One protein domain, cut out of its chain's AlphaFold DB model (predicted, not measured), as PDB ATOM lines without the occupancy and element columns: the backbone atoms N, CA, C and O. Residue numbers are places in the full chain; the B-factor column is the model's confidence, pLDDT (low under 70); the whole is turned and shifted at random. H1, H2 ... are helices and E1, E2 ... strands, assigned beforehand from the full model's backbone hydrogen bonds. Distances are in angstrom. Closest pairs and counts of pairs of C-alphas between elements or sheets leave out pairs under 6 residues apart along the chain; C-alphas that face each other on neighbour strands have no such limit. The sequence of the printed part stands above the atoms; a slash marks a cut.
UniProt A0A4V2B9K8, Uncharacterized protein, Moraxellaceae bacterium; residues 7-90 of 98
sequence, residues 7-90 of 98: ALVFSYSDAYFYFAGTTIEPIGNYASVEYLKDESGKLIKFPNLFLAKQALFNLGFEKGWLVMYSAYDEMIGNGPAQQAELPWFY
ATOM      1  N   ALA A   7      34.510  -7.006   0.599       94.88
ATOM      2  CA  ALA A   7      34.055  -7.520  -0.686       94.88
ATOM      3  C   ALA A   7      35.193  -7.474  -1.711       94.88
ATOM      4  O   ALA A   7      35.775  -6.412  -1.944       94.88
ATOM      5  N   LEU A   8      35.489  -8.607  -2.340       94.94
ATOM      6  CA  LEU A   8      36.578  -8.756  -3.299       94.94
ATOM      7  C   LEU A   8      36.040  -9.227  -4.650       94.94
ATOM      8  O   LEU A   8      35.173 -10.100  -4.712       94.94
ATOM      9  N   VAL A   9      36.585  -8.674  -5.731       94.75
ATOM     10  CA  VAL A   9      36.447  -9.233  -7.081       94.75
ATOM     11  C   VAL A   9      37.828  -9.615  -7.581       94.75
ATOM     12  O   VAL A   9      38.728  -8.785  -7.588       94.75
ATOM     13  N   PHE A  10      37.982 -10.852  -8.032       92.25
ATOM     14  CA  PHE A  10      39.231 -11.382  -8.553       92.25
ATOM     15  C   PHE A  10      39.224 -11.367 -10.078       92.25
ATOM     16  O   PHE A  10      38.309 -11.902 -10.712       92.25
ATOM     17  N   SER A  11      40.258 -10.748 -10.643       88.81
ATOM     18  CA  SER A  11      40.555 -10.710 -12.071       88.81
ATOM     19  C   SER A  11      41.837 -11.495 -12.319       88.81
ATOM     20  O   SER A  11      42.926 -11.033 -11.972       88.81
ATOM     21  N   TYR A  12      41.705 -12.668 -12.928       81.56
ATOM     22  CA  TYR A  12      42.844 -13.468 -13.370       81.56
ATOM     23  C   TYR A  12      43.184 -13.069 -14.805       81.56
ATOM     24  O   TYR A  12      42.289 -12.902 -15.631       81.56
ATOM     25  N   SER A  13      44.464 -12.828 -15.086       67.56
ATOM     26  CA  SER A  13      44.925 -12.246 -16.358       67.56
ATOM     27  C   SER A  13      44.667 -13.135 -17.576       67.56
ATOM     28  O   SER A  13      44.593 -12.631 -18.694       67.56
ATOM     29  N   ASP A  14      44.497 -14.432 -17.360       70.56
ATOM     30  CA  ASP A  14      44.199 -15.458 -18.357       70.56
ATOM     31  C   ASP A  14      42.706 -15.836 -18.420       70.56
ATOM     32  O   ASP A  14      42.296 -16.629 -19.271       70.56
ATOM     33  N   ALA A  15      41.866 -15.259 -17.552       70.50
ATOM     34  CA  ALA A  15      40.453 -15.599 -17.459       70.50
ATOM     35  C   ALA A  15      39.551 -14.531 -18.095       70.50
ATOM     36  O   ALA A  15      39.546 -13.366 -17.708       70.50
ATOM     37  N   TYR A  16      38.660 -14.962 -18.993       84.38
ATOM     38  CA  TYR A  16      37.551 -14.145 -19.515       84.38
ATOM     39  C   TYR A  16      36.388 -13.983 -18.514       84.38
ATOM     40  O   TYR A  16      35.246 -13.744 -18.907       84.38
ATOM     41  N   PHE A  17      36.638 -14.191 -17.223       90.25
ATOM     42  CA  PHE A  17      35.623 -14.146 -16.181       90.25
ATOM     43  C   PHE A  17      36.212 -13.670 -14.855       90.25
ATOM     44  O   PHE A  17      37.406 -13.788 -14.593       90.25
ATOM     45  N   TYR A  18      35.327 -13.172 -14.003       93.25
ATOM     46  CA  TYR A  18      35.627 -12.690 -12.665       93.25
ATOM     47  C   TYR A  18      35.011 -13.624 -11.628       93.25
ATOM     48  O   TYR A  18      33.942 -14.201 -11.855       93.25
ATOM     49  N   PHE A  19      35.649 -13.713 -10.467       94.69
ATOM     50  CA  PHE A  19      35.041 -14.284  -9.267       94.69
ATOM     51  C   PHE A  19      34.787 -13.184  -8.250       94.69
ATOM     52  O   PHE A  19      35.563 -12.238  -8.147       94.69
ATOM     53  N   ALA A  20      33.713 -13.318  -7.484       95.44
ATOM     54  CA  ALA A  20      33.420 -12.437  -6.368       95.44
ATOM     55  C   ALA A  20      33.399 -13.246  -5.074       95.44
ATOM     56  O   ALA A  20      33.039 -14.426  -5.078       95.44
ATOM     57  N   GLY A  21      33.778 -12.612  -3.974       95.38
ATOM     58  CA  GLY A  21      33.774 -13.243  -2.665       95.38
ATOM     59  C   GLY A  21      33.962 -12.240  -1.543       95.38
ATOM     60  O   GLY A  21      34.095 -11.033  -1.772       95.38
ATOM     61  N   THR A  22      33.974 -12.756  -0.324       95.38
ATOM     62  CA  THR A  22      34.155 -11.960   0.883       95.38
ATOM     63  C   THR A  22      35.252 -12.530   1.761       95.38
ATOM     64  O   THR A  22      35.471 -13.735   1.780       95.38
ATOM     65  N   THR A  23      35.943 -11.674   2.504       94.31
ATOM     66  CA  THR A  23      36.931 -12.104   3.503       94.31
ATOM     67  C   THR A  23      36.894 -11.184   4.718       94.31
ATOM     68  O   THR A  23      36.442 -10.043   4.627       94.31
ATOM     69  N   ILE A  24      37.369 -11.673   5.859       93.50
ATOM     70  CA  ILE A  24      37.682 -10.854   7.043       93.50
ATOM     71  C   ILE A  24      39.174 -10.492   7.113       93.50
ATOM     72  O   ILE A  24      39.608  -9.808   8.037       93.50
ATOM     73  N   GLU A  25      39.970 -10.976   6.160       88.88
ATOM     74  CA  GLU A  25      41.415 -10.800   6.137       88.88
ATOM     75  C   GLU A  25      41.829  -9.387   5.695       88.88
ATOM     76  O   GLU A  25      41.129  -8.721   4.916       88.88
ATOM     77  N   PRO A  26      42.990  -8.905   6.177       86.38
ATOM     78  CA  PRO A  26      43.530  -7.619   5.760       86.38
ATOM     79  C   PRO A  26      43.909  -7.605   4.271       86.38
ATOM     80  O   PRO A  26      43.969  -8.636   3.604       86.38
ATOM     81  N   ILE A  27      44.163  -6.402   3.751       85.44
ATOM     82  CA  ILE A  27      44.649  -6.180   2.379       85.44
ATOM     83  C   ILE A  27      45.908  -7.027   2.144       85.44
ATOM     84  O   ILE A  27      46.804  -7.043   2.987       85.44
ATOM     85  N   GLY A  28      45.963  -7.725   1.011       81.50
ATOM     86  CA  GLY A  28      47.064  -8.601   0.621       81.50
ATOM     87  C   GLY A  28      46.975 -10.037   1.148       81.50
ATOM     88  O   GLY A  28      47.842 -10.835   0.806       81.50
ATOM     89  N   ASN A  29      45.955 -10.392   1.941       82.94
ATOM     90  CA  ASN A  29      45.724 -11.769   2.389       82.94
ATOM     91  C   ASN A  29      44.355 -12.293   1.919       82.94
ATOM     92  O   ASN A  29      43.339 -11.608   2.028       82.94
ATOM     93  N   TYR A  30      44.362 -13.512   1.375       84.12
ATOM     94  CA  TYR A  30      43.232 -14.135   0.682       84.12
ATOM     95  C   TYR A  30      43.072 -15.628   1.013       84.12
ATOM     96  O   TYR A  30      42.404 -16.351   0.270       84.12
ATOM     97  N   ALA A  31      43.716 -16.125   2.072       84.62
ATOM     98  CA  ALA A  31      43.671 -17.544   2.428       84.62
ATOM     99  C   ALA A  31      42.256 -18.013   2.816       84.62
ATOM    100  O   ALA A  31      41.926 -19.186   2.644       84.62
ATOM    101  N   SER A  32      41.417 -17.094   3.291       89.31
ATOM    102  CA  SER A  32      40.093 -17.366   3.856       89.31
ATOM    103  C   SER A  32      38.972 -16.674   3.073       89.31
ATOM    104  O   SER A  32      38.002 -16.185   3.653       89.31
ATOM    105  N   VAL A  33      39.104 -16.594   1.746       92.50
ATOM    106  CA  VAL A  33      38.069 -16.008   0.883       92.50
ATOM    107  C   VAL A  33      36.881 -16.954   0.734       92.50
ATOM    108  O   VAL A  33      36.986 -18.058   0.195       92.50
ATOM    109  N   GLU A  34      35.712 -16.463   1.123       95.06
ATOM    110  CA  GLU A  34      34.425 -17.088   0.859       95.06
ATOM    111  C   GLU A  34      33.897 -16.620  -0.499       95.06
ATOM    112  O   GLU A  34      33.319 -15.542  -0.641       95.06
ATOM    113  N   TYR A  35      34.133 -17.424  -1.532       95.75
ATOM    114  CA  TYR A  35      33.641 -17.141  -2.878       95.75
ATOM    115  C   TYR A  35      32.129 -17.336  -2.997       95.75
ATOM    116  O   TYR A  35      31.561 -18.270  -2.423       95.75
ATOM    117  N   LEU A  36      31.496 -16.511  -3.834       96.38
ATOM    118  CA  LEU A  36      30.099 -16.692  -4.209       96.38
ATOM    119  C   LEU A  36      29.931 -17.982  -5.017       96.38
ATOM    120  O   LEU A  36      30.665 -18.244  -5.978       96.38
ATOM    121  N   LYS A  37      28.940 -18.778  -4.618       96.44
ATOM    122  CA  LYS A  37      28.622 -20.077  -5.207       96.44
ATOM    123  C   LYS A  37      27.187 -20.097  -5.718       96.44
ATOM    124  O   LYS A  37      26.328 -19.417  -5.162       96.44
ATOM    125  N   ASP A  38      26.955 -20.854  -6.780       94.38
ATOM    126  CA  ASP A  38      25.617 -21.164  -7.269       94.38
ATOM    127  C   ASP A  38      24.905 -22.168  -6.346       94.38
ATOM    128  O   ASP A  38      25.469 -22.667  -5.368       94.38
ATOM    129  N   GLU A  39      23.654 -22.487  -6.673       93.50
ATOM    130  CA  GLU A  39      22.825 -23.444  -5.927       93.50
ATOM    131  C   GLU A  39      23.428 -24.859  -5.880       93.50
ATOM    132  O   GLU A  39      23.109 -25.644  -4.992       93.50
ATOM    133  N   SER A  40      24.332 -25.183  -6.811       93.44
ATOM    134  CA  SER A  40      25.061 -26.456  -6.854       93.44
ATOM    135  C   SER A  40      26.371 -26.420  -6.054       93.44
ATOM    136  O   SER A  40      27.107 -27.407  -6.027       93.44
ATOM    137  N   GLY A  41      26.695 -25.293  -5.412       93.56
ATOM    138  CA  GLY A  41      27.922 -25.099  -4.643       93.56
ATOM    139  C   GLY A  41      29.160 -24.782  -5.489       93.56
ATOM    140  O   GLY A  41      30.270 -24.725  -4.947       93.56
ATOM    141  N   LYS A  42      29.009 -24.558  -6.798       94.31
ATOM    142  CA  LYS A  42      30.114 -24.218  -7.702       94.31
ATOM    143  C   LYS A  42      30.336 -22.710  -7.729       94.31
ATOM    144  O   LYS A  42      29.397 -21.932  -7.640       94.31
ATOM    145  N   LEU A  43      31.591 -22.286  -7.881       94.50
ATOM    146  CA  LEU A  43      31.932 -20.864  -7.968       94.50
ATOM    147  C   LEU A  43      31.222 -20.177  -9.142       94.50
ATOM    148  O   LEU A  43      31.304 -20.649 -10.284       94.50
ATOM    149  N   ILE A  44      30.598 -19.031  -8.873       95.19
ATOM    150  CA  ILE A  44      29.931 -18.229  -9.903       95.19
ATOM    151  C   ILE A  44      30.983 -17.505 -10.739       95.19
ATOM    152  O   ILE A  44      31.743 -16.683 -10.229       95.19
ATOM    153  N   LYS A  45      30.989 -17.770 -12.046       94.81
ATOM    154  CA  LYS A  45      31.809 -17.040 -13.017       94.81
ATOM    155  C   LYS A  45      31.025 -15.853 -13.556       94.81
ATOM    156  O   LYS A  45      30.032 -16.035 -14.258       94.81
ATOM    157  N   PHE A  46      31.489 -14.643 -13.274       95.00
ATOM    158  CA  PHE A  46      30.894 -13.428 -13.817       95.00
ATOM    159  C   PHE A  46      31.567 -13.070 -15.146       95.00
ATOM    160  O   PHE A  46      32.789 -12.944 -15.181       95.00
ATOM    161  N   PRO A  47      30.819 -12.858 -16.242       93.75
ATOM    162  CA  PRO A  47      31.413 -12.575 -17.552       93.75
ATOM    163  C   PRO A  47      31.983 -11.154 -17.661       93.75
ATOM    164  O   PRO A  47      32.664 -10.829 -18.626       93.75
ATOM    165  N   ASN A  48      31.682 -10.277 -16.701       92.38
ATOM    166  CA  ASN A  48      32.237  -8.934 -16.641       92.38
ATOM    167  C   ASN A  48      32.287  -8.417 -15.196       92.38
ATOM    168  O   ASN A  48      31.570  -8.892 -14.309       92.38
ATOM    169  N   LEU A  49      33.123  -7.399 -14.983       91.88
ATOM    170  CA  LEU A  49      33.328  -6.770 -13.682       91.88
ATOM    171  C   LEU A  49      32.050  -6.118 -13.130       91.88
ATOM    172  O   LEU A  49      31.851  -6.092 -11.918       91.88
ATOM    173  N   PHE A  50      31.184  -5.589 -14.001       92.56
ATOM    174  CA  PHE A  50      29.944  -4.934 -13.582       92.56
ATOM    175  C   PHE A  50      29.014  -5.907 -12.851       92.56
ATOM    176  O   PHE A  50      28.559  -5.592 -11.756       92.56
ATOM    177  N   LEU A  51      28.796  -7.107 -13.394       95.00
ATOM    178  CA  LEU A  51      27.938  -8.117 -12.770       95.00
ATOM    179  C   LEU A  51      28.528  -8.650 -11.458       95.00
ATOM    180  O   LEU A  51      27.787  -8.847 -10.496       95.00
ATOM    181  N   ALA A  52      29.852  -8.816 -11.383       95.12
ATOM    182  CA  ALA A  52      30.525  -9.214 -10.144       95.12
ATOM    183  C   ALA A  52      30.341  -8.158  -9.036       95.12
ATOM    184  O   ALA A  52      30.002  -8.484  -7.898       95.12
ATOM    185  N   LYS A  53      30.496  -6.875  -9.387       94.31
ATOM    186  CA  LYS A  53      30.219  -5.749  -8.485       94.31
ATOM    187  C   LYS A  53      28.743  -5.702  -8.089       94.31
ATOM    188  O   LYS A  53      28.424  -5.577  -6.915       94.31
ATOM    189  N   GLN A  54      27.830  -5.855  -9.042       94.06
ATOM    190  CA  GLN A  54      26.395  -5.829  -8.765       94.06
ATOM    191  C   GLN A  54      25.978  -6.938  -7.790       94.06
ATOM    192  O   GLN A  54      25.180  -6.684  -6.892       94.06
ATOM    193  N   ALA A  55      26.559  -8.137  -7.901       95.06
ATOM    194  CA  ALA A  55      26.312  -9.216  -6.950       95.06
ATOM    195  C   ALA A  55      26.725  -8.829  -5.520       95.06
ATOM    196  O   ALA A  55      25.944  -8.998  -4.588       95.06
ATOM    197  N   LEU A  56      27.912  -8.241  -5.345       94.75
ATOM    198  CA  LEU A  56      28.385  -7.781  -4.034       94.75
ATOM    199  C   LEU A  56      27.571  -6.587  -3.508       94.75
ATOM    200  O   LEU A  56      27.281  -6.513  -2.317       94.75
ATOM    201  N   PHE A  57      27.150  -5.674  -4.382       93.12
ATOM    202  CA  PHE A  57      26.248  -4.583  -4.013       93.12
ATOM    203  C   PHE A  57      24.907  -5.104  -3.491       93.12
ATOM    204  O   PHE A  57      24.437  -4.653  -2.451       93.12
ATOM    205  N   ASN A  58      24.326  -6.104  -4.162       92.69
ATOM    206  CA  ASN A  58      23.066  -6.728  -3.751       92.69
ATOM    207  C   ASN A  58      23.178  -7.464  -2.406       92.69
ATOM    208  O   ASN A  58      22.174  -7.622  -1.717       92.69
ATOM    209  N   LEU A  59      24.386  -7.875  -2.007       91.69
ATOM    210  CA  LEU A  59      24.655  -8.402  -0.667       91.69
ATOM    211  C   LEU A  59      24.757  -7.301   0.401       91.69
ATOM    212  O   LEU A  59      24.730  -7.618   1.587       91.69
ATOM    213  N   GLY A  60      24.829  -6.026   0.003       91.88
ATOM    214  CA  GLY A  60      24.830  -4.845   0.873       91.88
ATOM    215  C   GLY A  60      26.203  -4.194   1.076       91.88
ATOM    216  O   GLY A  60      26.374  -3.428   2.023       91.88
ATOM    217  N   PHE A  61      27.209  -4.532   0.263       91.44
ATOM    218  CA  PHE A  61      28.531  -3.914   0.372       91.44
ATOM    219  C   PHE A  61      28.539  -2.527  -0.277       91.44
ATOM    220  O   PHE A  61      28.115  -2.369  -1.417       91.44
ATOM    221  N   GLU A  62      29.094  -1.535   0.422       90.94
ATOM    222  CA  GLU A  62      29.257  -0.153  -0.073       90.94
ATOM    223  C   GLU A  62      30.680   0.134  -0.588       90.94
ATOM    224  O   GLU A  62      30.920   1.106  -1.308       90.94
ATOM    225  N   LYS A  63      31.622  -0.763  -0.285       91.31
ATOM    226  CA  LYS A  63      33.019  -0.714  -0.717       91.31
ATOM    227  C   LYS A  63      33.482  -2.109  -1.119       91.31
ATOM    228  O   LYS A  63      33.106  -3.089  -0.475       91.31
ATOM    229  N   GLY A  64      34.328  -2.197  -2.137       92.38
ATOM    230  CA  GLY A  64      35.023  -3.435  -2.474       92.38
ATOM    231  C   GLY A  64      36.384  -3.191  -3.117       92.38
ATOM    232  O   GLY A  64      36.771  -2.041  -3.335       92.38
ATOM    233  N   TRP A  65      37.120  -4.269  -3.374       94.00
ATOM    234  CA  TRP A  65      38.465  -4.230  -3.951       94.00
ATOM    235  C   TRP A  65      38.594  -5.177  -5.133       94.00
ATOM    236  O   TRP A  65      38.155  -6.328  -5.081       94.00
ATOM    237  N   LEU A  66      39.165  -4.668  -6.223       92.69
ATOM    238  CA  LEU A  66      39.466  -5.452  -7.411       92.69
ATOM    239  C   LEU A  66      40.881  -5.970  -7.235       92.69
ATOM    240  O   LEU A  66      41.827  -5.186  -7.259       92.69
ATOM    241  N   VAL A  67      40.992  -7.275  -7.039       90.94
ATOM    242  CA  VAL A  67      42.250  -7.996  -6.912       90.94
ATOM    243  C   VAL A  67      42.667  -8.429  -8.310       90.94
ATOM    244  O   VAL A  67      42.007  -9.263  -8.936       90.94
ATOM    245  N   MET A  68      43.738  -7.833  -8.822       85.69
ATOM    246  CA  MET A  68      44.291  -8.169 -10.131       85.69
ATOM    247  C   MET A  68      45.505  -9.075  -9.959       85.69
ATOM    248  O   MET A  68      46.472  -8.691  -9.305       85.69
ATOM    249  N   TYR A  69      45.455 -10.256 -10.575       74.88
ATOM    250  CA  TYR A  69      46.610 -11.137 -10.706       74.88
ATOM    251  C   TYR A  69      47.252 -10.922 -12.073       74.88
ATOM    252  O   TYR A  69      46.639 -11.227 -13.101       74.88
ATOM    253  N   SER A  70      48.484 -10.419 -12.109       62.22
ATOM    254  CA  SER A  70      49.310 -10.445 -13.315       62.22
ATOM    255  C   SER A  70      50.090 -11.766 -13.366       62.22
ATOM    256  O   SER A  70      50.867 -12.079 -12.473       62.22
ATOM    257  N   ALA A  71      49.921 -12.544 -14.436       55.78
ATOM    258  CA  ALA A  71      50.748 -13.726 -14.710       55.78
ATOM    259  C   ALA A  71      52.212 -13.370 -15.066       55.78
ATOM    260  O   ALA A  71      53.044 -14.247 -15.274       55.78
ATOM    261  N   TYR A  72      52.532 -12.074 -15.166       49.41
ATOM    262  CA  TYR A  72      53.806 -11.578 -15.684       49.41
ATOM    263  C   TYR A  72      54.993 -11.742 -14.721       49.41
ATOM    264  O   TYR A  72      56.126 -11.795 -15.194       49.41
ATOM    265  N   ASP A  73      54.771 -11.869 -13.411       46.47
ATOM    266  CA  ASP A  73      55.876 -11.984 -12.442       46.47
ATOM    267  C   ASP A  73      56.459 -13.400 -12.332       46.47
ATOM    268  O   ASP A  73      57.649 -13.549 -12.046       46.47
ATOM    269  N   GLU A  74      55.689 -14.448 -12.649       49.78
ATOM    270  CA  GLU A  74      56.215 -15.822 -12.629       49.78
ATOM    271  C   GLU A  74      57.228 -16.079 -13.756       49.78
ATOM    272  O   GLU A  74      58.125 -16.908 -13.608       49.78
ATOM    273  N   MET A  75      57.148 -15.336 -14.868       51.50
ATOM    274  CA  MET A  75      58.045 -15.515 -16.018       51.50
ATOM    275  C   MET A  75      59.366 -14.731 -15.914       51.50
ATOM    276  O   MET A  75      60.289 -15.017 -16.678       51.50
ATOM    277  N   ILE A  76      59.486 -13.761 -14.995       51.91
ATOM    278  CA  ILE A  76      60.673 -12.880 -14.869       51.91
ATOM    279  C   ILE A  76      61.480 -13.153 -13.582       51.91
ATOM    280  O   ILE A  76      62.570 -12.616 -13.402       51.91
ATOM    281  N   GLY A  77      61.016 -14.048 -12.704       47.78
ATOM    282  CA  GLY A  77      61.766 -14.444 -11.505       47.78
ATOM    283  C   GLY A  77      61.840 -13.362 -10.419       47.78
ATOM    284  O   GLY A  77      62.626 -13.492  -9.483       47.78
ATOM    285  N   ASN A  78      61.015 -12.315 -10.513       43.62
ATOM    286  CA  ASN A  78      60.955 -11.229  -9.538       43.62
ATOM    287  C   ASN A  78      59.773 -11.415  -8.577       43.62
ATOM    288  O   ASN A  78      58.792 -10.687  -8.624       43.62
ATOM    289  N   GLY A  79      59.918 -12.356  -7.644       51.25
ATOM    290  CA  GLY A  79      59.078 -12.416  -6.444       51.25
ATOM    291  C   GLY A  79      57.601 -12.784  -6.670       51.25
ATOM    292  O   GLY A  79      57.194 -13.120  -7.780       51.25
ATOM    293  N   PRO A  80      56.795 -12.815  -5.589       51.75
ATOM    294  CA  PRO A  80      55.372 -13.126  -5.678       51.75
ATOM    295  C   PRO A  80      54.658 -12.069  -6.523       51.75
ATOM    296  O   PRO A  80      54.942 -10.882  -6.376       51.75
ATOM    297  N   ALA A  81      53.729 -12.515  -7.373       56.59
ATOM    298  CA  ALA A  81      53.000 -11.668  -8.309       56.59
ATOM    299  C   ALA A  81      52.539 -10.343  -7.688       56.59
ATOM    300  O   ALA A  81      51.938 -10.346  -6.611       56.59
ATOM    301  N   GLN A  82      52.787  -9.223  -8.376       54.41
ATOM    302  CA  GLN A  82      52.261  -7.907  -8.024       54.41
ATOM    303  C   GLN A  82      50.732  -7.958  -7.971       54.41
ATOM    304  O   GLN A  82      50.029  -7.765  -8.963       54.41
ATOM    305  N   GLN A  83      50.211  -8.217  -6.776       67.44
ATOM    306  CA  GLN A  83      48.792  -8.141  -6.486       67.44
ATOM    307  C   GLN A  83      48.418  -6.677  -6.292       67.44
ATOM    308  O   GLN A  83      48.756  -6.055  -5.284       67.44
ATOM    309  N   ALA A  84      47.699  -6.125  -7.264       78.12
ATOM    310  CA  ALA A  84      47.080  -4.822  -7.113       78.12
ATOM    311  C   ALA A  84      45.673  -4.994  -6.531       78.12
ATOM    312  O   ALA A  84      44.842  -5.702  -7.102       78.12
ATOM    313  N   GLU A  85      45.405  -4.318  -5.415       86.62
ATOM    314  CA  GLU A  85      44.060  -4.161  -4.866       86.62
ATOM    315  C   GLU A  85      43.535  -2.756  -5.168       86.62
ATOM    316  O   GLU A  85      43.899  -1.781  -4.506       86.62
ATOM    317  N   LEU A  86      42.661  -2.640  -6.168       88.25
ATOM    318  CA  LEU A  86      42.062  -1.362  -6.554       88.25
ATOM    319  C   LEU A  86      40.721  -1.167  -5.832       88.25
ATOM    320  O   LEU A  86      39.763  -1.888  -6.136       88.25
ATOM    321  N   PRO A  87      40.609  -0.217  -4.884       90.88
ATOM    322  CA  PRO A  87      39.356   0.016  -4.184       90.88
ATOM    323  C   PRO A  87      38.321   0.652  -5.116       90.88
ATOM    324  O   PRO A  87      38.638   1.516  -5.935       90.88
ATOM    325  N   TRP A  88      37.057   0.290  -4.932       89.75
ATOM    326  CA  TRP A  88      35.923   1.025  -5.477       89.75
ATOM    327  C   TRP A  88      34.876   1.261  -4.389       89.75
ATOM    328  O   TRP A  88      34.771   0.513  -3.415       89.75
ATOM    329  N   PHE A  89      34.073   2.297  -4.595       88.25
ATOM    330  CA  PHE A  89      32.933   2.630  -3.753       88.25
ATOM    331  C   PHE A  89      31.672   2.566  -4.602       88.25
ATOM    332  O   PHE A  89      31.680   2.997  -5.758       88.25
ATOM    333  N   TYR A  90      30.597   2.016  -4.046       79.94
ATOM    334  CA  TYR A  90      29.284   2.132  -4.661       79.94
ATOM    335  C   TYR A  90      28.740   3.510  -4.303       79.94
ATOM    336  O   TYR A  90      28.376   3.771  -3.158       79.94
TER     337      TYR A  90
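What this domain is: This is residues 7 to 90 of the 98 residues of an uncharacterized protein of Moraxellaceae bacterium (UniProt A0A4V2B9K8). Picture a strongly twisted sheet of four strands with a single helix, H1, laid along one face, and a long loose loop at the far end of the hairpin of E3 and E4, whose residues 75 to 80 stick out free of the body. A second long loop, residues 24 to 48, leaves E2 and folds back on it, residues 34 to 35 pairing with 21 to 22, before the chain reaches H1. The printed part has 84 residues with one named helix and four named strands, in the order E1, E2, H1, E3, E4; the mixed sheet runs E2, E1, E3, E4. The class is mixed, helices and strands, with under half of the residues in named elements. The whole is compact, with a radius of gyration of the C-alphas of 13.1 A, yet its outline is elongated, 40 by 25 by 22 A.

How they stand to each other: Begin with the inner strands E1, residues 7 to 12, and E3, residues 63 to 69: they are parallel, at 21 degrees, and N 67 and O 9 are 2.8 A apart, within hydrogen-bond range. Beside E1 look for the edge strand E2, residues 18 to 23, antiparallel to it at 143 degrees in a hairpin, with N 10 and O 19 at 2.8 A. Beside E3 find the other edge strand, E4, residues 84 to 89, antiparallel at 156 degrees in a second hairpin, with N 66 and O 86 at 2.8 A. E2 and E4 are apart. Now look for H1, residues 49 to 58: it is on the sheet at a height of 8.3 A, and helix and sheet make two layers, the helix on one face. On the local plane it runs along the strands, at 18 degrees to E1; it lies over E1 and only just over E3, with 3 of its C-alphas. Its closest C-alphas to E2 are those of Ala 52 and Ala 20, 5.7 A apart. In H1 every O i to N i+4 pair is within hydrogen-bond range.

Where its parts are: Find C-alpha 7 at (34.055, -7.520, -0.686), where E1 begins; it runs 16.5 A to C-alpha 12. E2 covers 16.2 A. H1 starts at C-alpha 49, (33.328, -6.770, -13.682), and is 14.3 A long. E3 is 19.8 A long, and E4 runs 16.3 A to C-alpha 89 at (32.933, 2.630, -3.753).

The domain as a whole: The C-alphas farthest apart are those of Glu 39 and Gly 77, at 40.4 A. The printed part has no cut. The links E2 to H1, 25 residues, and E3 to E4, 14 residues, are long. Look at the B-factor column: pLDDT is under 70 at residue 13 and residues 70 to 83.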